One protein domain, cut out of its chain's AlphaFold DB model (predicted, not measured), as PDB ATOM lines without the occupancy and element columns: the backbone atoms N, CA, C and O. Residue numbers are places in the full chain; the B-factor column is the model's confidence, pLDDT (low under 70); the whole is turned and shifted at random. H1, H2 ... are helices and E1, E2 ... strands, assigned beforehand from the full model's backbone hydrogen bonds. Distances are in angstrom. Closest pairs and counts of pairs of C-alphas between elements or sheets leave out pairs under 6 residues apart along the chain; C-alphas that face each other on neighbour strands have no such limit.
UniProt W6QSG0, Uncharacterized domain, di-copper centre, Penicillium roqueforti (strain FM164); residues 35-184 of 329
ATOM      1  N   ARG A  35     141.219 109.452 166.710       93.69
ATOM      2  CA  ARG A  35     142.287 109.640 167.701       93.69
ATOM      3  C   ARG A  35     141.766 109.140 169.049       93.69
ATOM      4  O   ARG A  35     140.650 109.482 169.433       93.69
ATOM      5  N   GLN A  36     142.535 108.292 169.721       94.75
ATOM      6  CA  GLN A  36     142.153 107.648 170.983       94.75
ATOM      7  C   GLN A  36     142.995 108.206 172.135       94.75
ATOM      8  O   GLN A  36     144.105 108.680 171.895       94.75
ATOM      9  N   ASP A  37     142.495 108.122 173.369       96.44
ATOM     10  CA  ASP A  37     143.310 108.409 174.553       96.44
ATOM     11  C   ASP A  37     144.527 107.471 174.578       96.44
ATOM     12  O   ASP A  37     144.388 106.271 174.336       96.44
ATOM     13  N   ILE A  38     145.719 108.009 174.830       97.00
ATOM     14  CA  ILE A  38     146.987 107.281 174.723       97.00
ATOM     15  C   ILE A  38     147.106 106.110 175.707       97.00
ATOM     16  O   ILE A  38     147.650 105.068 175.328       97.00
ATOM     17  N   ASP A  39     146.592 106.230 176.930       96.50
ATOM     18  CA  ASP A  39     146.678 105.167 177.934       96.50
ATOM     19  C   ASP A  39     145.653 104.066 177.615       96.50
ATOM     20  O   ASP A  39     145.989 102.878 177.595       96.50
ATOM     21  N   GLU A  40     144.419 104.442 177.256       96.75
ATOM     22  CA  GLU A  40     143.397 103.476 176.833       96.75
ATOM     23  C   GLU A  40     143.774 102.760 175.529       96.75
ATOM     24  O   GLU A  40     143.560 101.554 175.379       96.75
ATOM     25  N   TRP A  41     144.326 103.491 174.562       97.06
ATOM     26  CA  TRP A  41     144.760 102.956 173.275       97.06
ATOM     27  C   TRP A  41     145.930 101.991 173.433       97.06
ATOM     28  O   TRP A  41     145.878 100.894 172.874       97.06
ATOM     29  N   SER A  42     146.954 102.374 174.196       97.19
ATOM     30  CA  SER A  42     148.164 101.565 174.357       97.19
ATOM     31  C   SER A  42     147.965 100.349 175.262       97.19
ATOM     32  O   SER A  42     148.622  99.326 175.067       97.19
ATOM     33  N   GLY A  43     147.010 100.406 176.198       96.25
ATOM     34  CA  GLY A  43     146.646  99.278 177.058       96.25
ATOM     35  C   GLY A  43     145.891  98.145 176.346       96.25
ATOM     36  O   GLY A  43     145.852  97.012 176.839       96.25
ATOM     37  N   LYS A  44     145.294  98.401 175.172       96.50
ATOM     38  CA  LYS A  44     144.567  97.380 174.397       96.50
ATOM     39  C   LYS A  44     145.545  96.446 173.686       96.50
ATOM     40  O   LYS A  44     146.263  96.852 172.777       96.50
ATOM     41  N   LYS A  45     145.483  95.145 173.999       95.31
ATOM     42  CA  LYS A  45     146.309  94.112 173.335       95.31
ATOM     43  C   LYS A  45     146.163  94.109 171.809       95.31
ATOM     44  O   LYS A  45     147.142  93.860 171.113       95.31
ATOM     45  N   SER A  46     144.968  94.411 171.293       93.81
ATOM     46  CA  SER A  46     144.702  94.515 169.851       93.81
ATOM     47  C   SER A  46     145.513  95.617 169.166       93.81
ATOM     48  O   SER A  46     145.812  95.493 167.987       93.81
ATOM     49  N   ASN A  47     145.909  96.659 169.901       96.12
ATOM     50  CA  ASN A  47     146.634  97.808 169.363       96.12
ATOM     51  C   ASN A  47     148.154  97.652 169.484       96.12
ATOM     52  O   ASN A  47     148.886  98.563 169.112       96.12
ATOM     53  N   LYS A  48     148.660  96.511 169.979       96.44
ATOM     54  CA  LYS A  48     150.097  96.313 170.228       96.44
ATOM     55  C   LYS A  48     150.957  96.620 168.999       96.44
ATOM     56  O   LYS A  48     151.962  97.307 169.129       96.44
ATOM     57  N   LYS A  49     150.533  96.176 167.810       96.12
ATOM     58  CA  LYS A  49     151.228  96.485 166.552       96.12
ATOM     59  C   LYS A  49     151.199  97.980 166.217       96.12
ATOM     60  O   LYS A  49     152.209  98.513 165.779       96.12
ATOM     61  N   GLN A  50     150.084  98.676 166.454       96.88
ATOM     62  CA  GLN A  50     150.026 100.131 166.265       96.88
ATOM     63  C   GLN A  50     150.969 100.868 167.222       96.88
ATOM     64  O   GLN A  50     151.638 101.809 166.811       96.88
ATOM     65  N   VAL A  51     151.039 100.434 168.485       98.31
ATOM     66  CA  VAL A  51     151.966 100.996 169.478       98.31
ATOM     67  C   VAL A  51     153.410 100.783 169.035       98.31
ATOM     68  O   VAL A  51     154.183 101.734 169.023       98.31
ATOM     69  N   ASP A  52     153.760  99.569 168.608       98.25
ATOM     70  CA  ASP A  52     155.107  99.259 168.124       98.25
ATOM     71  C   ASP A  52     155.488 100.110 166.906       98.25
ATOM     72  O   ASP A  52     156.573 100.686 166.882       98.25
ATOM     73  N   LEU A  53     154.581 100.252 165.933       98.44
ATOM     74  CA  LEU A  53     154.781 101.122 164.772       98.44
ATOM     75  C   LEU A  53     154.968 102.583 165.178       98.44
ATOM     76  O   LEU A  53     155.849 103.245 164.640       98.44
ATOM     77  N   PHE A  54     154.170 103.079 166.125       98.62
ATOM     78  CA  PHE A  54     154.277 104.456 166.601       98.62
ATOM     79  C   PHE A  54     155.627 104.724 167.258       98.62
ATOM     80  O   PHE A  54     156.284 105.702 166.914       98.62
ATOM     81  N   ILE A  55     156.065 103.838 168.151       98.62
ATOM     82  CA  ILE A  55     157.341 103.985 168.851       98.62
ATOM     83  C   ILE A  55     158.520 103.876 167.879       98.62
ATOM     84  O   ILE A  55     159.406 104.723 167.921       98.62
ATOM     85  N   LEU A  56     158.523 102.881 166.983       98.62
ATOM     86  CA  LEU A  56     159.588 102.713 165.986       98.62
ATOM     87  C   LEU A  56     159.651 103.900 165.014       98.62
ATOM     88  O   LEU A  56     160.731 104.408 164.730       98.62
ATOM     89  N   ALA A  57     158.503 104.378 164.529       98.62
ATOM     90  CA  ALA A  57     158.467 105.515 163.615       98.62
ATOM     91  C   ALA A  57     158.868 106.824 164.301       98.62
ATOM     92  O   ALA A  57     159.576 107.628 163.704       98.62
ATOM     93  N   LEU A  58     158.461 107.043 165.556       98.62
ATOM     94  CA  LEU A  58     158.867 108.226 166.309       98.62
ATOM     95  C   LEU A  58     160.369 108.205 166.645       98.62
ATOM     96  O   LEU A  58     161.010 109.251 166.591       98.62
ATOM     97  N   ASP A  59     160.937 107.033 166.939       98.44
ATOM     98  CA  ASP A  59     162.385 106.861 167.124       98.44
ATOM     99  C   ASP A  59     163.161 107.203 165.839       98.44
ATOM    100  O   ASP A  59     164.114 107.982 165.892       98.44
ATOM    101  N   ASN A  60     162.715 106.721 164.673       98.44
ATOM    102  CA  ASN A  60     163.279 107.122 163.377       98.44
ATOM    103  C   ASN A  60     163.134 108.632 163.128       98.44
ATOM    104  O   ASN A  60     164.102 109.295 162.759       98.44
ATOM    105  N   PHE A  61     161.949 109.193 163.380       98.50
ATOM    106  CA  PHE A  61     161.648 110.609 163.164       98.50
ATOM    107  C   PHE A  61     162.584 111.532 163.957       98.50
ATOM    108  O   PHE A  61     163.078 112.533 163.433       98.50
ATOM    109  N   GLN A  62     162.866 111.182 165.215       98.00
ATOM    110  CA  GLN A  62     163.786 111.930 166.077       98.00
ATOM    111  C   GLN A  62     165.261 111.777 165.673       98.00
ATOM    112  O   GLN A  62     166.080 112.604 166.074       98.00
ATOM    113  N   LYS A  63     165.599 110.754 164.879       97.88
ATOM    114  CA  LYS A  63     166.961 110.475 164.398       97.88
ATOM    115  C   LYS A  63     167.316 111.126 163.063       97.88
ATOM    116  O   LYS A  63     168.497 111.138 162.722       97.88
ATOM    117  N   LEU A  64     166.332 111.651 162.331       97.88
ATOM    118  CA  LEU A  64     166.566 112.379 161.080       97.88
ATOM    119  C   LEU A  64     167.522 113.560 161.294       97.88
ATOM    120  O   LEU A  64     167.537 114.162 162.373       97.88
ATOM    121  N   ASP A  65     168.306 113.905 160.266       97.25
ATOM    122  CA  ASP A  65     169.233 115.038 160.351       97.25
ATOM    123  C   ASP A  65     168.433 116.316 160.677       97.25
ATOM    124  O   ASP A  65     167.459 116.611 159.980       97.25
ATOM    125  N   PRO A  66     168.811 117.099 161.708       95.06
ATOM    126  CA  PRO A  66     168.108 118.324 162.089       95.06
ATOM    127  C   PRO A  66     167.953 119.373 160.978       95.06
ATOM    128  O   PRO A  66     167.206 120.335 161.154       95.06
ATOM    129  N   LYS A  67     168.655 119.224 159.851       93.38
ATOM    130  CA  LYS A  67     168.544 120.085 158.666       93.38
ATOM    131  C   LYS A  67     167.508 119.605 157.655       93.38
ATOM    132  O   LYS A  67     167.118 120.371 156.776       93.38
ATOM    133  N   GLU A  68     167.062 118.354 157.743       95.06
ATOM    134  CA  GLU A  68     166.025 117.832 156.861       95.06
ATOM    135  C   GLU A  68     164.682 118.492 157.174       95.06
ATOM    136  O   GLU A  68     164.255 118.524 158.330       95.06
ATOM    137  N   ARG A  69     163.982 118.967 156.129       94.56
ATOM    138  CA  ARG A  69     162.677 119.654 156.225       94.56
ATOM    139  C   ARG A  69     161.678 118.909 157.115       94.56
ATOM    140  O   ARG A  69     160.939 119.539 157.859       94.56
ATOM    141  N   LEU A  70     161.639 117.580 157.032       96.38
ATOM    142  CA  LEU A  70     160.705 116.736 157.785       96.38
ATOM    143  C   LEU A  70     161.360 116.043 158.985       96.38
ATOM    144  O   LEU A  70     160.834 115.039 159.446       96.38
ATOM    145  N   SER A  71     162.490 116.540 159.491       97.12
ATOM    146  CA  SER A  71     163.058 116.055 160.754       97.12
ATOM    147  C   SER A  71     162.210 116.492 161.943       97.12
ATOM    148  O   SER A  71     161.538 117.527 161.895       97.12
ATOM    149  N   TYR A  72     162.262 115.735 163.045       97.19
ATOM    150  CA  TYR A  72     161.553 116.114 164.273       97.19
ATOM    151  C   TYR A  72     161.959 117.519 164.727       97.19
ATOM    152  O   TYR A  72     161.113 118.299 165.153       97.19
ATOM    153  N   PHE A  73     163.242 117.863 164.577       95.25
ATOM    154  CA  PHE A  73     163.764 119.178 164.923       95.25
ATOM    155  C   PHE A  73     163.139 120.297 164.077       95.25
ATOM    156  O   PHE A  73     162.641 121.263 164.648       95.25
ATOM    157  N   GLN A  74     163.095 120.164 162.744       94.31
ATOM    158  CA  GLN A  74     162.478 121.179 161.877       94.31
ATOM    159  C   GLN A  74     160.967 121.283 162.101       94.31
ATOM    160  O   GLN A  74     160.443 122.390 162.207       94.31
ATOM    161  N   VAL A  75     160.266 120.152 162.243       96.00
ATOM    162  CA  VAL A  75     158.820 120.145 162.522       96.00
ATOM    163  C   VAL A  75     158.523 120.768 163.891       96.00
ATOM    164  O   VAL A  75     157.605 121.575 164.007       96.00
ATOM    165  N   ALA A  76     159.310 120.479 164.931       93.44
ATOM    166  CA  ALA A  76     159.198 121.162 166.222       93.44
ATOM    167  C   ALA A  76     159.517 122.667 166.104       93.44
ATOM    168  O   ALA A  76     158.819 123.499 166.686       93.44
ATOM    169  N   GLY A  77     160.519 123.019 165.296       91.25
ATOM    170  CA  GLY A  77     160.964 124.387 165.036       91.25
ATOM    171  C   GLY A  77     159.915 125.283 164.375       91.25
ATOM    172  O   GLY A  77     159.922 126.484 164.625       91.25
ATOM    173  N   ILE A  78     158.941 124.730 163.637       92.69
ATOM    174  CA  ILE A  78     157.785 125.494 163.119       92.69
ATOM    175  C   ILE A  78     157.104 126.286 164.250       92.69
ATOM    176  O   ILE A  78     156.666 127.423 164.061       92.69
ATOM    177  N   HIS A  79     157.027 125.702 165.448       88.69
ATOM    178  CA  HIS A  79     156.361 126.308 166.596       88.69
ATOM    179  C   HIS A  79     157.102 127.535 167.160       88.69
ATOM    180  O   HIS A  79     156.471 128.431 167.726       88.69
ATOM    181  N   GLY A  80     158.429 127.604 167.024       85.25
ATOM    182  CA  GLY A  80     159.250 128.555 167.769       85.25
ATOM    183  C   GLY A  80     160.700 128.620 167.302       85.25
ATOM    184  O   GLY A  80     160.984 128.720 166.111       85.25
ATOM    185  N   GLN A  81     161.633 128.645 168.256       84.44
ATOM    186  CA  GLN A  81     163.057 128.651 167.920       84.44
ATOM    187  C   GLN A  81     163.426 127.386 167.121       84.44
ATOM    188  O   GLN A  81     162.888 126.317 167.415       84.44
ATOM    189  N   PRO A  82     164.337 127.486 166.134       86.81
ATOM    190  CA  PRO A  82     165.282 128.589 165.902       86.81
ATOM    191  C   PRO A  82     164.791 129.740 164.997       86.81
ATOM    192  O   PRO A  82     165.612 130.514 164.522       86.81
ATOM    193  N   PHE A  83     163.480 129.879 164.756       86.00
ATOM    194  CA  PHE A  83     162.907 130.918 163.876       86.00
ATOM    195  C   PHE A  83     163.430 130.843 162.433       86.00
ATOM    196  O   PHE A  83     163.674 131.844 161.755       86.00
ATOM    197  N   VAL A  84     163.593 129.608 161.962       86.75
ATOM    198  CA  VAL A  84     163.921 129.308 160.571       86.75
ATOM    199  C   VAL A  84     162.643 129.070 159.778       86.75
ATOM    200  O   VAL A  84     161.657 128.540 160.291       86.75
ATOM    201  N   ARG A  85     162.675 129.465 158.507       89.25
ATOM    202  CA  ARG A  85     161.592 129.216 157.559       89.25
ATOM    203  C   ARG A  85     161.412 127.711 157.365       89.25
ATOM    204  O   ARG A  85     162.391 126.989 157.183       89.25
ATOM    205  N   TRP A  86     160.165 127.256 157.359       92.75
ATOM    206  CA  TRP A  86     159.809 125.871 157.075       92.75
ATOM    207  C   TRP A  86     158.907 125.821 155.849       92.75
ATOM    208  O   TRP A  86     157.884 126.498 155.807       92.75
ATOM    209  N   ASP A  87     159.307 125.020 154.862       92.81
ATOM    210  CA  ASP A  87     158.596 124.863 153.587       92.81
ATOM    211  C   ASP A  87     158.283 126.194 152.864       92.81
ATOM    212  O   ASP A  87     157.246 126.355 152.226       92.81
ATOM    213  N   ASP A  88     159.181 127.175 152.990       89.31
ATOM    214  CA  ASP A  88     159.044 128.527 152.442       89.31
ATOM    215  C   ASP A  88     160.366 128.926 151.754       89.31
ATOM    216  O   ASP A  88     161.412 128.929 152.411       89.31
ATOM    217  N   PRO A  89     160.363 129.240 150.443       86.25
ATOM    218  CA  PRO A  89     161.571 129.585 149.689       86.25
ATOM    219  C   PRO A  89     162.104 131.001 149.976       86.25
ATOM    220  O   PRO A  89     163.123 131.395 149.405       86.25
ATOM    221  N   SER A  90     161.418 131.789 150.807       85.12
ATOM    222  CA  SER A  90     161.799 133.171 151.104       85.12
ATOM    223  C   SER A  90     163.143 133.242 151.846       85.12
ATOM    224  O   SER A  90     163.331 132.538 152.838       85.12
ATOM    225  N   PRO A  91     164.073 134.128 151.437       74.25
ATOM    226  CA  PRO A  91     165.406 134.214 152.039       74.25
ATOM    227  C   PRO A  91     165.440 134.992 153.365       74.25
ATOM    228  O   PRO A  91     166.482 135.045 154.015       74.25
ATOM    229  N   GLU A  92     164.340 135.643 153.754       78.94
ATOM    230  CA  GLU A  92     164.312 136.508 154.932       78.94
ATOM    231  C   GLU A  92     164.177 135.704 156.236       78.94
ATOM    232  O   GLU A  92     163.259 134.876 156.352       78.94
ATOM    233  N   PRO A  93     165.035 135.978 157.242       71.12
ATOM    234  CA  PRO A  93     164.936 135.334 158.543       71.12
ATOM    235  C   PRO A  93     163.596 135.667 159.199       71.12
ATOM    236  O   PRO A  93     163.048 136.757 159.011       71.12
ATOM    237  N   MET A  94     163.058 134.733 159.981       79.31
ATOM    238  CA  MET A  94     161.871 135.027 160.773       79.31
ATOM    239  C   MET A  94     162.283 135.698 162.079       79.31
ATOM    240  O   MET A  94     163.267 135.321 162.706       79.31
ATOM    241  N   GLN A  95     161.502 136.689 162.502       76.00
ATOM    242  CA  GLN A  95     161.673 137.298 163.824       76.00
ATOM    243  C   GLN A  95     161.041 136.437 164.926       76.00
ATOM    244  O   GLN A  95     161.516 136.438 166.053       76.00
ATOM    245  N   ASN A  96     159.995 135.678 164.577       78.75
ATOM    246  CA  ASN A  96     159.171 134.876 165.476       78.75
ATOM    247  C   ASN A  96     158.874 133.507 164.843       78.75
ATOM    248  O   ASN A  96     158.960 133.359 163.627       78.75
ATOM    249  N   GLY A  97     158.469 132.517 165.644       81.75
ATOM    250  CA  GLY A  97     157.968 131.238 165.120       81.75
ATOM    251  C   GLY A  97     156.621 131.395 164.408       81.75
ATOM    252  O   GLY A  97     155.943 132.409 164.572       81.75
ATOM    253  N   TYR A  98     156.191 130.373 163.661       86.56
ATOM    254  CA  TYR A  98     154.898 130.401 162.962       86.56
ATOM    255  C   TYR A  98     153.699 130.339 163.919       86.56
ATOM    256  O   TYR A  98     152.581 130.655 163.514       86.56
ATOM    257  N   CYS A  99     153.905 129.905 165.166       84.56
ATOM    258  CA  CYS A  99     152.817 129.662 166.103       84.56
ATOM    259  C   CYS A  99     152.155 130.946 166.620       84.56
ATOM    260  O   CYS A  99     152.799 131.811 167.222       84.56
ATOM    261  N   PHE A 100     150.829 130.993 166.489       80.69
ATOM    262  CA  PHE A 100     149.976 132.048 167.018       80.69
ATOM    263  C   PHE A 100     149.536 131.733 168.448       80.69
ATOM    264  O   PHE A 100     148.744 130.821 168.666       80.69
ATOM    265  N   HIS A 101     150.033 132.523 169.395       83.56
ATOM    266  CA  HIS A 101     149.561 132.587 170.779       83.56
ATOM    267  C   HIS A 101     148.915 133.948 171.032       83.56
ATOM    268  O   HIS A 101     149.245 134.913 170.340       83.56
ATOM    269  N   SER A 102     148.018 134.022 172.011       83.69
ATOM    270  CA  SER A 102     147.243 135.213 172.360       83.69
ATOM    271  C   SER A 102     146.539 135.791 171.130       83.69
ATOM    272  O   SER A 102     146.508 137.000 170.886       83.69
ATOM    273  N   HIS A 103     146.013 134.888 170.302       87.31
ATOM    274  CA  HIS A 103     145.310 135.214 169.076       87.31
ATOM    275  C   HIS A 103     144.195 134.206 168.831       87.31
ATOM    276  O   HIS A 103     144.377 133.002 168.989       87.31
ATOM    277  N   VAL A 104     143.064 134.678 168.310       89.38
ATOM    278  CA  VAL A 104     141.851 133.877 168.052       89.38
ATOM    279  C   VAL A 104     142.049 132.698 167.092       89.38
ATOM    280  O   VAL A 104     141.170 131.858 166.969       89.38
ATOM    281  N   ILE A 105     143.193 132.613 166.407       90.69
ATOM    282  CA  ILE A 105     143.508 131.494 165.509       90.69
ATOM    283  C   ILE A 105     144.361 130.425 166.190       90.69
ATOM    284  O   ILE A 105     144.696 129.445 165.533       90.69
ATOM    285  N   PHE A 106     144.680 130.568 167.481       89.75
ATOM    286  CA  PHE A 106     145.445 129.592 168.259       89.75
ATOM    287  C   PHE A 106     144.926 128.155 168.047       89.75
ATOM    288  O   PHE A 106     145.703 127.321 167.570       89.75
ATOM    289  N   PRO A 107     143.626 127.835 168.228       89.88
ATOM    290  CA  PRO A 107     143.151 126.468 168.019       89.88
ATOM    291  C   PRO A 107     143.197 126.051 166.546       89.88
ATOM    292  O   PRO A 107     143.382 124.879 166.231       89.88
ATOM    293  N   ILE A 108     143.010 127.001 165.624       92.94
ATOM    294  CA  ILE A 108     142.980 126.735 164.181       92.94
ATOM    295  C   ILE A 108     144.381 126.422 163.660       92.94
ATOM    296  O   ILE A 108     144.513 125.506 162.858       92.94
ATOM    297  N   TRP A 109     145.410 127.130 164.128       93.62
ATOM    298  CA  TRP A 109     146.798 126.950 163.711       93.62
ATOM    299  C   TRP A 109     147.383 125.617 164.200       93.62
ATOM    300  O   TRP A 109     148.047 124.911 163.443       93.62
ATOM    301  N   HIS A 110     147.070 125.211 165.437       92.62
ATOM    302  CA  HIS A 110     147.585 123.958 166.001       92.62
ATOM    303  C   HIS A 110     146.984 122.705 165.341       92.62
ATOM    304  O   HIS A 110     147.617 121.651 165.321       92.62
ATOM    305  N   ARG A 111     145.787 122.786 164.743       92.12
ATOM    306  CA  ARG A 111     145.148 121.641 164.062       92.12
ATOM    307  C   ARG A 111     145.956 121.086 162.876       92.12
ATOM    308  O   ARG A 111     146.240 119.885 162.899       92.12
ATOM    309  N   PRO A 112     146.325 121.876 161.847       94.06
ATOM    310  CA  PRO A 112     147.180 121.402 160.763       94.06
ATOM    311  C   PRO A 112     148.603 121.090 161.239       94.06
ATOM    312  O   PRO A 112     149.239 120.222 160.654       94.06
ATOM    313  N   TYR A 113     149.080 121.712 162.325       94.69
ATOM    314  CA  TYR A 113     150.377 121.379 162.916       94.69
ATOM    315  C   TYR A 113     150.418 119.949 163.479       94.69
ATOM    316  O   TYR A 113     151.294 119.157 163.132       94.69
ATOM    317  N   VAL A 114     149.411 119.564 164.270       94.31
ATOM    318  CA  VAL A 114     149.275 118.183 164.764       94.31
ATOM    319  C   VAL A 114     149.023 117.203 163.611       94.31
ATOM    320  O   VAL A 114     149.494 116.068 163.649       94.31
ATOM    321  N   LEU A 115     148.305 117.627 162.565       94.25
ATOM    322  CA  LEU A 115     148.093 116.805 161.371       94.25
ATOM    323  C   LEU A 115     149.394 116.551 160.594       94.25
ATOM    324  O   LEU A 115     149.619 115.422 160.166       94.25
ATOM    325  N   LEU A 116     150.260 117.559 160.447       95.88
ATOM    326  CA  LEU A 116     151.593 117.400 159.862       95.88
ATOM    327  C   LEU A 116     152.399 116.350 160.632       95.88
ATOM    328  O   LEU A 116     152.946 115.434 160.026       95.88
ATOM    329  N   PHE A 117     152.427 116.446 161.962       96.56
ATOM    330  CA  PHE A 117     153.153 115.490 162.797       96.56
ATOM    331  C   PHE A 117     152.623 114.058 162.631       96.56
ATOM    332  O   PHE A 117     153.395 113.126 162.416       96.56
ATOM    333  N   GLU A 118     151.299 113.884 162.676       96.62
ATOM    334  CA  GLU A 118     150.636 112.599 162.424       96.62
ATOM    335  C   GLU A 118     150.997 112.033 161.042       96.62
ATOM    336  O   GLU A 118     151.307 110.846 160.923       96.62
ATOM    337  N   GLN A 119     151.000 112.874 160.005       95.94
ATOM    338  CA  GLN A 119     151.339 112.475 158.641       95.94
ATOM    339  C   GLN A 119     152.799 112.028 158.512       95.94
ATOM    340  O   GLN A 119     153.048 110.986 157.912       95.94
ATOM    341  N   VAL A 120     153.752 112.768 159.085       96.88
ATOM    342  CA  VAL A 120     155.182 112.420 159.019       96.88
ATOM    343  C   VAL A 120     155.453 111.092 159.724       96.88
ATOM    344  O   VAL A 120     156.090 110.212 159.150       96.88
ATOM    345  N   VAL A 121     154.906 110.901 160.928       97.94
ATOM    346  CA  VAL A 121     155.041 109.637 161.668       97.94
ATOM    347  C   VAL A 121     154.464 108.471 160.866       97.94
ATOM    348  O   VAL A 121     155.113 107.437 160.726       97.94
ATOM    349  N   TYR A 122     153.269 108.635 160.297       96.88
ATOM    350  CA  TYR A 122     152.667 107.610 159.449       96.88
ATOM    351  C   TYR A 122     153.526 107.296 158.211       96.88
ATOM    352  O   TYR A 122     153.720 106.130 157.864       96.88
ATOM    353  N   ASP A 123     154.049 108.318 157.536       96.94
ATOM    354  CA  ASP A 123     154.891 108.142 156.354       96.94
ATOM    355  C   ASP A 123     156.139 107.318 156.679       96.94
ATOM    356  O   ASP A 123     156.469 106.394 155.930       96.94
ATOM    357  N   ILE A 124     156.767 107.579 157.825       98.44
ATOM    358  CA  ILE A 124     157.903 106.803 158.335       98.44
ATOM    359  C   ILE A 124     157.483 105.355 158.633       98.44
ATOM    360  O   ILE A 124     158.193 104.423 158.245       98.44
ATOM    361  N   MET A 125     156.302 105.120 159.229       98.31
ATOM    362  CA  MET A 125     155.784 103.752 159.418       98.31
ATOM    363  C   MET A 125     155.750 102.985 158.087       98.31
ATOM    364  O   MET A 125     156.230 101.856 158.004       98.31
ATOM    365  N   ILE A 126     155.198 103.593 157.034       97.75
ATOM    366  CA  ILE A 126     154.974 102.937 155.736       97.75
ATOM    367  C   ILE A 126     156.246 102.756 154.916       97.75
ATOM    368  O   ILE A 126     156.391 101.718 154.258       97.75
ATOM    369  N   LYS A 127     157.091 103.790 154.883       97.56
ATOM    370  CA  LYS A 127     158.235 103.901 153.971       97.56
ATOM    371  C   LYS A 127     159.518 103.344 154.576       97.56
ATOM    372  O   LYS A 127     160.359 102.869 153.824       97.56
ATOM    373  N   GLU A 128     159.653 103.369 155.901       97.69
ATOM    374  CA  GLU A 128     160.908 103.020 156.570       97.69
ATOM    375  C   GLU A 128     160.768 101.835 157.517       97.69
ATOM    376  O   GLU A 128     161.573 100.916 157.428       97.69
ATOM    377  N   VAL A 129     159.755 101.824 158.393       98.25
ATOM    378  CA  VAL A 129     159.631 100.805 159.453       98.25
ATOM    379  C   VAL A 129     159.106  99.479 158.903       98.25
ATOM    380  O   VAL A 129     159.749  98.443 159.054       98.25
ATOM    381  N   ILE A 130     157.942  99.490 158.245       98.19
ATOM    382  CA  ILE A 130     157.293  98.270 157.735       98.19
ATOM    383  C   ILE A 130     158.175  97.490 156.750       98.19
ATOM    384  O   ILE A 130     158.225  96.268 156.884       98.19
ATOM    385  N   PRO A 131     158.883  98.125 155.793       98.12
ATOM    386  CA  PRO A 131     159.731  97.402 154.847       98.12
ATOM    387  C   PRO A 131     160.874  96.607 155.486       98.12
ATOM    388  O   PRO A 131     161.398  95.712 154.832       98.12
ATOM    389  N   GLN A 132     161.252  96.904 156.735       96.75
ATOM    390  CA  GLN A 132     162.266  96.119 157.443       96.75
ATOM    391  C   GLN A 132     161.742  94.738 157.839       96.75
ATOM    392  O   GLN A 132     162.512  93.783 157.876       96.75
ATOM    393  N   PHE A 133     160.445  94.618 158.145       96.56
ATOM    394  CA  PHE A 133     159.841  93.356 158.573       96.56
ATOM    395  C   PHE A 133     159.745  92.343 157.417       96.56
ATOM    396  O   PHE A 133     159.618  92.747 156.253       96.56
ATOM    397  N   PRO A 134     159.736  91.028 157.720       96.69
ATOM    398  CA  PRO A 134     159.569  89.983 156.719       96.69
ATOM    399  C   PRO A 134     158.333  90.230 155.853       96.69
ATOM    400  O   PRO A 134     157.270  90.580 156.365       96.69
ATOM    401  N   GLU A 135     158.463  90.015 154.542       96.62
ATOM    402  CA  GLU A 135     157.418  90.311 153.552       96.62
ATOM    403  C   GLU A 135     156.054  89.705 153.925       96.62
ATOM    404  O   GLU A 135     155.024  90.370 153.810       96.62
ATOM    405  N   ALA A 136     156.060  88.486 154.475       96.25
ATOM    406  CA  ALA A 136     154.864  87.779 154.929       96.25
ATOM    407  C   ALA A 136     154.067  88.522 156.022       96.25
ATOM    408  O   ALA A 136     152.847  88.381 156.090       96.25
ATOM    409  N   ASP A 137     154.727  89.338 156.849       95.06
ATOM    410  CA  ASP A 137     154.091  90.076 157.944       95.06
ATOM    411  C   ASP A 137     153.693  91.506 157.552       95.06
ATOM    412  O   ASP A 137     152.843  92.114 158.215       95.06
ATOM    413  N   GLN A 138     154.285  92.062 156.486       96.62
ATOM    414  CA  GLN A 138     154.130  93.474 156.125       96.62
ATOM    415  C   GLN A 138     152.671  93.870 155.898       96.62
ATOM    416  O   GLN A 138     152.270  94.953 156.317       96.62
ATOM    417  N   ALA A 139     151.857  93.002 155.289       95.94
ATOM    418  CA  ALA A 139     150.438  93.278 155.057       95.94
ATOM    419  C   ALA A 139     149.682  93.550 156.371       95.94
ATOM    420  O   ALA A 139     148.957  94.536 156.481       95.94
ATOM    421  N   SER A 140     149.927  92.732 157.398       94.50
ATOM    422  CA  SER A 140     149.308  92.909 158.716       94.50
ATOM    423  C   SER A 140     149.815  94.167 159.426       94.50
ATOM    424  O   SER A 140     149.050  94.828 160.125       94.50
ATOM    425  N   TRP A 141     151.087  94.536 159.254       96.62
ATOM    426  CA  TRP A 141     151.598  95.802 159.784       96.62
ATOM    427  C   TRP A 141     150.994  97.020 159.069       96.62
ATOM    428  O   TRP A 141     150.644  97.996 159.731       96.62
ATOM    429  N   ARG A 142     150.808  96.965 157.742       95.81
ATOM    430  CA  ARG A 142     150.191  98.059 156.965       95.81
ATOM    431  C   ARG A 142     148.752  98.318 157.389       95.81
ATOM    432  O   ARG A 142     148.409  99.467 157.633       95.81
ATOM    433  N   GLU A 143     147.954  97.272 157.584       92.25
ATOM    434  CA  GLU A 143     146.577  97.396 158.087       92.25
ATOM    435  C   GLU A 143     146.516  98.140 159.440       92.25
ATOM    436  O   GLU A 143     145.653  98.990 159.690       92.25
ATOM    437  N   GLN A 144     147.477  97.864 160.325       93.94
ATOM    438  CA  GLN A 144     147.580  98.533 161.622       93.94
ATOM    439  C   GLN A 144     148.010  99.999 161.476       93.94
ATOM    440  O   GLN A 144     147.436 100.864 162.133       93.94
ATOM    441  N   ALA A 145     148.956 100.304 160.584       94.62
ATOM    442  CA  ALA A 145     149.348 101.681 160.281       94.62
ATOM    443  C   ALA A 145     148.192 102.496 159.671       94.62
ATOM    444  O   ALA A 145     148.006 103.665 160.001       94.62
ATOM    445  N   GLU A 146     147.386 101.901 158.789       90.50
ATOM    446  CA  GLU A 146     146.260 102.577 158.126       90.50
ATOM    447  C   GLU A 146     145.164 103.011 159.108       90.50
ATOM    448  O   GLU A 146     144.579 104.096 158.967       90.50
ATOM    449  N   SER A 147     144.933 102.183 160.127       89.81
ATOM    450  CA  SER A 147     143.976 102.427 161.208       89.81
ATOM    451  C   SER A 147     144.527 103.279 162.353       89.81
ATOM    452  O   SER A 147     143.752 103.756 163.186       89.81
ATOM    453  N   TRP A 148     145.841 103.509 162.398       94.56
ATOM    454  CA  TRP A 148     146.474 104.348 163.408       94.56
ATOM    455  C   TRP A 148     146.149 105.830 163.196       94.56
ATOM    456  O   TRP A 148     146.103 106.337 162.072       94.56
ATOM    457  N   ARG A 149     145.940 106.535 164.304       94.75
ATOM    458  CA  ARG A 149     145.876 107.994 164.393       94.75
ATOM    459  C   ARG A 149     146.657 108.424 165.629       94.75
ATOM    460  O   ARG A 149     146.728 107.657 166.590       94.75
ATOM    461  N   LEU A 150     147.213 109.631 165.608       95.88
ATOM    462  CA  LEU A 150     147.988 110.181 166.713       95.88
ATOM    463  C   LEU A 150     147.111 110.200 167.974       95.88
ATOM    464  O   LEU A 150     146.061 110.853 167.963       95.88
ATOM    465  N   PRO A 151     147.477 109.467 169.040       96.81
ATOM    466  CA  PRO A 151     146.661 109.442 170.241       96.81
ATOM    467  C   PRO A 151     146.650 110.826 170.907       96.81
ATOM    468  O   PRO A 151     147.515 111.656 170.644       96.81
ATOM    469  N   PHE A 152     145.667 111.101 171.758       95.38
ATOM    470  CA  PHE A 152     145.654 112.314 172.577       95.38
ATOM    471  C   PHE A 152     145.933 111.968 174.038       95.38
ATOM    472  O   PHE A 152     145.707 110.844 174.478       95.38
ATOM    473  N   TRP A 153     146.435 112.940 174.793       93.12
ATOM    474  CA  TRP A 153     146.652 112.811 176.227       93.12
ATOM    475  C   TRP A 153     145.543 113.541 176.983       93.12
ATOM    476  O   TRP A 153     145.494 114.770 176.973       93.12
ATOM    477  N   ASP A 154     144.667 112.792 177.656       91.38
ATOM    478  CA  ASP A 154     143.645 113.361 178.538       91.38
ATOM    479  C   ASP A 154     144.233 113.714 179.915       91.38
ATOM    480  O   ASP A 154     144.014 113.055 180.941       91.38
ATOM    481  N   TRP A 155     145.057 114.761 179.933       86.50
ATOM    482  CA  TRP A 155     145.719 115.249 181.143       86.50
ATOM    483  C   TRP A 155     144.724 115.746 182.196       86.50
ATOM    484  O   TRP A 155     145.012 115.659 183.389       86.50
ATOM    485  N   ALA A 156     143.544 116.216 181.779       86.06
ATOM    486  CA  ALA A 156     142.505 116.686 182.685       86.06
ATOM    487  C   ALA A 156     141.829 115.541 183.446       86.06
ATOM    488  O   ALA A 156     141.456 115.721 184.604       86.06
ATOM    489  N   ARG A 157     141.713 114.359 182.829       88.12
ATOM    490  CA  ARG A 157     141.165 113.159 183.470       88.12
ATOM    491  C   ARG A 157     142.171 112.445 184.368       88.12
ATOM    492  O   ARG A 157     141.819 112.043 185.474       88.12
ATOM    493  N   ASN A 158     143.399 112.250 183.887       85.19
ATOM    494  CA  ASN A 158     144.371 111.378 184.558       85.19
ATOM    495  C   ASN A 158     145.366 112.137 185.453       85.19
ATOM    496  O   ASN A 158     145.979 111.518 186.324       85.19
ATOM    497  N   GLY A 159     145.562 113.445 185.238       85.44
ATOM    498  CA  GLY A 159     146.427 114.300 186.065       85.44
ATOM    499  C   GLY A 159     147.891 113.851 186.132       85.44
ATOM    500  O   GLY A 159     148.584 114.107 187.115       85.44
ATOM    501  N   ARG A 160     148.359 113.108 185.125       88.50
ATOM    502  CA  ARG A 160     149.685 112.480 185.090       88.50
ATOM    503  C   ARG A 160     150.166 112.317 183.658       88.50
ATOM    504  O   ARG A 160     149.365 112.272 182.727       88.50
ATOM    505  N   VAL A 161     151.474 112.155 183.510       90.69
ATOM    506  CA  VAL A 161     152.107 111.766 182.247       90.69
ATOM    507  C   VAL A 161     151.600 110.381 181.795       90.69
ATOM    508  O   VAL A 161     151.472 109.496 182.653       90.69
ATOM    509  N   PRO A 162     151.373 110.166 180.480       93.88
ATOM    510  CA  PRO A 162     151.015 108.863 179.917       93.88
ATOM    511  C   PRO A 162     151.981 107.737 180.289       93.88
ATOM    512  O   PRO A 162     153.194 107.947 180.390       93.88
ATOM    513  N   ASP A 163     151.476 106.511 180.403       95.12
ATOM    514  CA  ASP A 163     152.293 105.350 180.773       95.12
ATOM    515  C   ASP A 163     153.387 105.057 179.736       95.12
ATOM    516  O   ASP A 163     154.526 104.744 180.103       95.12
ATOM    517  N   LEU A 164     153.090 105.266 178.448       95.75
ATOM    518  CA  LEU A 164     154.070 105.142 177.365       95.75
ATOM    519  C   LEU A 164     155.219 106.155 177.450       95.75
ATOM    520  O   LEU A 164     156.291 105.877 176.927       95.75
ATOM    521  N   ALA A 165     155.044 107.294 178.119       95.38
ATOM    522  CA  ALA A 165     156.061 108.343 178.255       95.38
ATOM    523  C   ALA A 165     156.795 108.293 179.610       95.38
ATOM    524  O   ALA A 165     157.593 109.181 179.929       95.38
ATOM    525  N   LYS A 166     156.512 107.283 180.447       93.00
ATOM    526  CA  LYS A 166     156.955 107.244 181.848       93.00
ATOM    527  C   LYS A 166     158.405 106.800 182.033       93.00
ATOM    528  O   LYS A 166     159.084 107.324 182.914       93.00
ATOM    529  N   TYR A 167     158.856 105.823 181.249       95.81
ATOM    530  CA  TYR A 167     160.144 105.150 181.448       95.81
ATOM    531  C   TYR A 167     161.161 105.517 180.358       95.81
ATOM    532  O   TYR A 167     160.762 105.685 179.207       95.81
ATOM    533  N   PRO A 168     162.467 105.586 180.688       96.62
ATOM    534  CA  PRO A 168     163.516 106.030 179.762       96.62
ATOM    535  C   PRO A 168     163.788 105.057 178.613       96.62
ATOM    536  O   PRO A 168     164.335 105.448 177.586       96.62
ATOM    537  N   THR A 169     163.410 103.791 178.770       98.25
ATOM    538  CA  THR A 169     163.593 102.757 177.750       98.25
ATOM    539  C   THR A 169     162.295 102.015 177.505       98.25
ATOM    540  O   THR A 169     161.517 101.815 178.440       98.25
ATOM    541  N   ILE A 170     162.114 101.535 176.282       98.06
ATOM    542  CA  ILE A 170     160.954 100.752 175.862       98.06
ATOM    543  C   ILE A 170     161.402  99.553 175.025       98.06
ATOM    544  O   ILE A 170     162.449  99.583 174.376       98.06
ATOM    545  N   THR A 171     160.631  98.469 175.084       98.00
ATOM    546  CA  THR A 171     160.894  97.249 174.320       98.00
ATOM    547  C   THR A 171     160.070  97.243 173.040       98.00
ATOM    548  O   THR A 171     158.847  97.365 173.099       98.00
ATOM    549  N   VAL A 172     160.736  97.057 171.903       97.38
ATOM    550  CA  VAL A 172     160.147  97.065 170.556       97.38
ATOM    551  C   VAL A 172     160.450  95.754 169.825       97.38
ATOM    552  O   VAL A 172     161.452  95.103 170.134       97.38
ATOM    553  N   PRO A 173     159.601  95.317 168.881       97.19
ATOM    554  CA  PRO A 173     159.868  94.127 168.084       97.19
ATOM    555  C   PRO A 173     161.042  94.358 167.130       97.19
ATOM    556  O   PRO A 173     161.215  95.452 166.596       97.19
ATOM    557  N   ARG A 174     161.815  93.299 166.875       94.44
ATOM    558  CA  ARG A 174     162.822  93.300 165.811       94.44
ATOM    559  C   ARG A 174     162.269  92.698 164.522       94.44
ATOM    560  O   ARG A 174     161.533  91.712 164.607       94.44
ATOM    561  N   PRO A 175     162.702  93.192 163.351       90.31
ATOM    562  CA  PRO A 175     162.354  92.577 162.076       90.31
ATOM    563  C   PRO A 175     162.732  91.094 161.971       90.31
ATOM    564  O   PRO A 175     161.932  90.281 161.526       90.31
ATOM    565  N   GLU A 176     163.910  90.716 162.467       88.75
ATOM    566  CA  GLU A 176     164.397  89.326 162.445       88.75
ATOM    567  C   GLU A 176     163.761  88.424 163.522       88.75
ATOM    568  O   GLU A 176     164.091  87.245 163.641       88.75
ATOM    569  N   GLY A 177     162.848  88.969 164.331       89.81
ATOM    570  CA  GLY A 177     162.215  88.275 165.442       89.81
ATOM    571  C   GLY A 177     162.824  88.596 166.811       89.81
ATOM    572  O   GLY A 177     163.968  89.039 166.975       89.81
ATOM    573  N   GLY A 178     162.004  88.374 167.839       93.88
ATOM    574  CA  GLY A 178     162.298  88.788 169.209       93.88
ATOM    575  C   GLY A 178     162.058  90.282 169.428       93.88
ATOM    576  O   GLY A 178     161.234  90.907 168.757       93.88
ATOM    577  N   SER A 179     162.766  90.849 170.399       96.44
ATOM    578  CA  SER A 179     162.596  92.239 170.810       96.44
ATOM    579  C   SER A 179     163.917  92.876 171.212       96.44
ATOM    580  O   SER A 179     164.740  92.208 171.835       96.44
ATOM    581  N   ASP A 180     164.051  94.172 170.958       95.81
ATOM    582  CA  ASP A 180     165.149  95.002 171.449       95.81
ATOM    583  C   ASP A 180     164.653  96.025 172.467       95.81
ATOM    584  O   ASP A 180     163.478  96.395 172.494       95.81
ATOM    585  N   ARG A 181     165.566  96.486 173.324       97.62
ATOM    586  CA  ARG A 181     165.321  97.598 174.243       97.62
ATOM    587  C   ARG A 181     165.996  98.851 173.700       97.62
ATOM    588  O   ARG A 181     167.221  98.896 173.631       97.62
ATOM    589  N   ILE A 182     165.196  99.858 173.371       97.38
ATOM    590  CA  ILE A 182     165.652 101.150 172.848       97.38
ATOM    591  C   ILE A 182     165.402 102.268 173.865       97.38
ATOM    592  O   ILE A 182     164.650 102.087 174.830       97.38
ATOM    593  N   ASN A 183     166.017 103.432 173.643       97.44
ATOM    594  CA  ASN A 183     165.608 104.658 174.327       97.44
ATOM    595  C   ASN A 183     164.171 104.987 173.924       97.44
ATOM    596  O   ASN A 183     163.796 104.825 172.769       97.44
ATOM    597  N   ASN A 184     163.357 105.411 174.882       97.94
ATOM    598  CA  ASN A 184     161.956 105.695 174.626       97.94
ATOM    599  C   ASN A 184     161.794 107.097 174.013       97.94
ATOM    600  O   ASN A 184     162.013 108.080 174.726       97.94
TER     601      ASN A 184
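This is residues 35 to 184 of the 329 residues of the protein "Uncharacterized domain, di-copper centre" of Penicillium roqueforti (strain FM164) (UniProt W6QSG0). Helix H2 runs between a helical hairpin, H4 and H5, which it crosses about perpendicularly, and a small strand hairpin, E1 and E2, on its other side. Long H4 reaches past H2 toward residues 78 to 105, a stretch with no named element; H6 is far from this core. The printed part has 150 residues, with six named helices, then two antiparallel strands; of the 85 residues in named elements helices hold 75 and strands 10, and the class is mostly helix. The whole is compact, with a radius of gyration of the C-alphas of 17.1 A and spans of 49 by 37 by 27 A.

E1, residues 169 to 173, and E2, residues 179 to 183, form a hairpin, with N 170 and O 182 within hydrogen-bond range at 3.0 A. The hub is H2, residues 45 to 63; its closest C-alphas to E1 are Asp 52 and Val 172, 6.0 A. H2 touches H4, residues 106 to 132, with residues 53 to 61 alone, about perpendicular at 83 degrees; the closest C-alphas are Ala 57 and Met 125, 5.3 A. H2 touches H5, residues 135 to 147, with residues 47 to 53 alone, at 88 degrees; the closest C-alphas are Gln 50 and Gln 144, 5.5 A. H4 and H5, a helical hairpin, touch at a shallow tilt of 9 degrees. H2 touches H3, residues 72 to 77, and, only just and only at the corner with 3 pairs of C-alphas within 8 A, H1, residues 38 to 43. H6, residues 155 to 158, touches no helix. Not every O i to N i+4 pair is within range in H2 (13 of 15), H4 (16 of 23) and H5 (7 of 9).

H4 is 39.0 A long, from (145.445, 129.592, 168.259), with a kink of 30 degrees near residue 126; H2 is 27.8 A. E2 ends at (165.608, 104.658, 174.327).

The printed part has no cut; the link H3 to H4 is long. No printed residue is under 70.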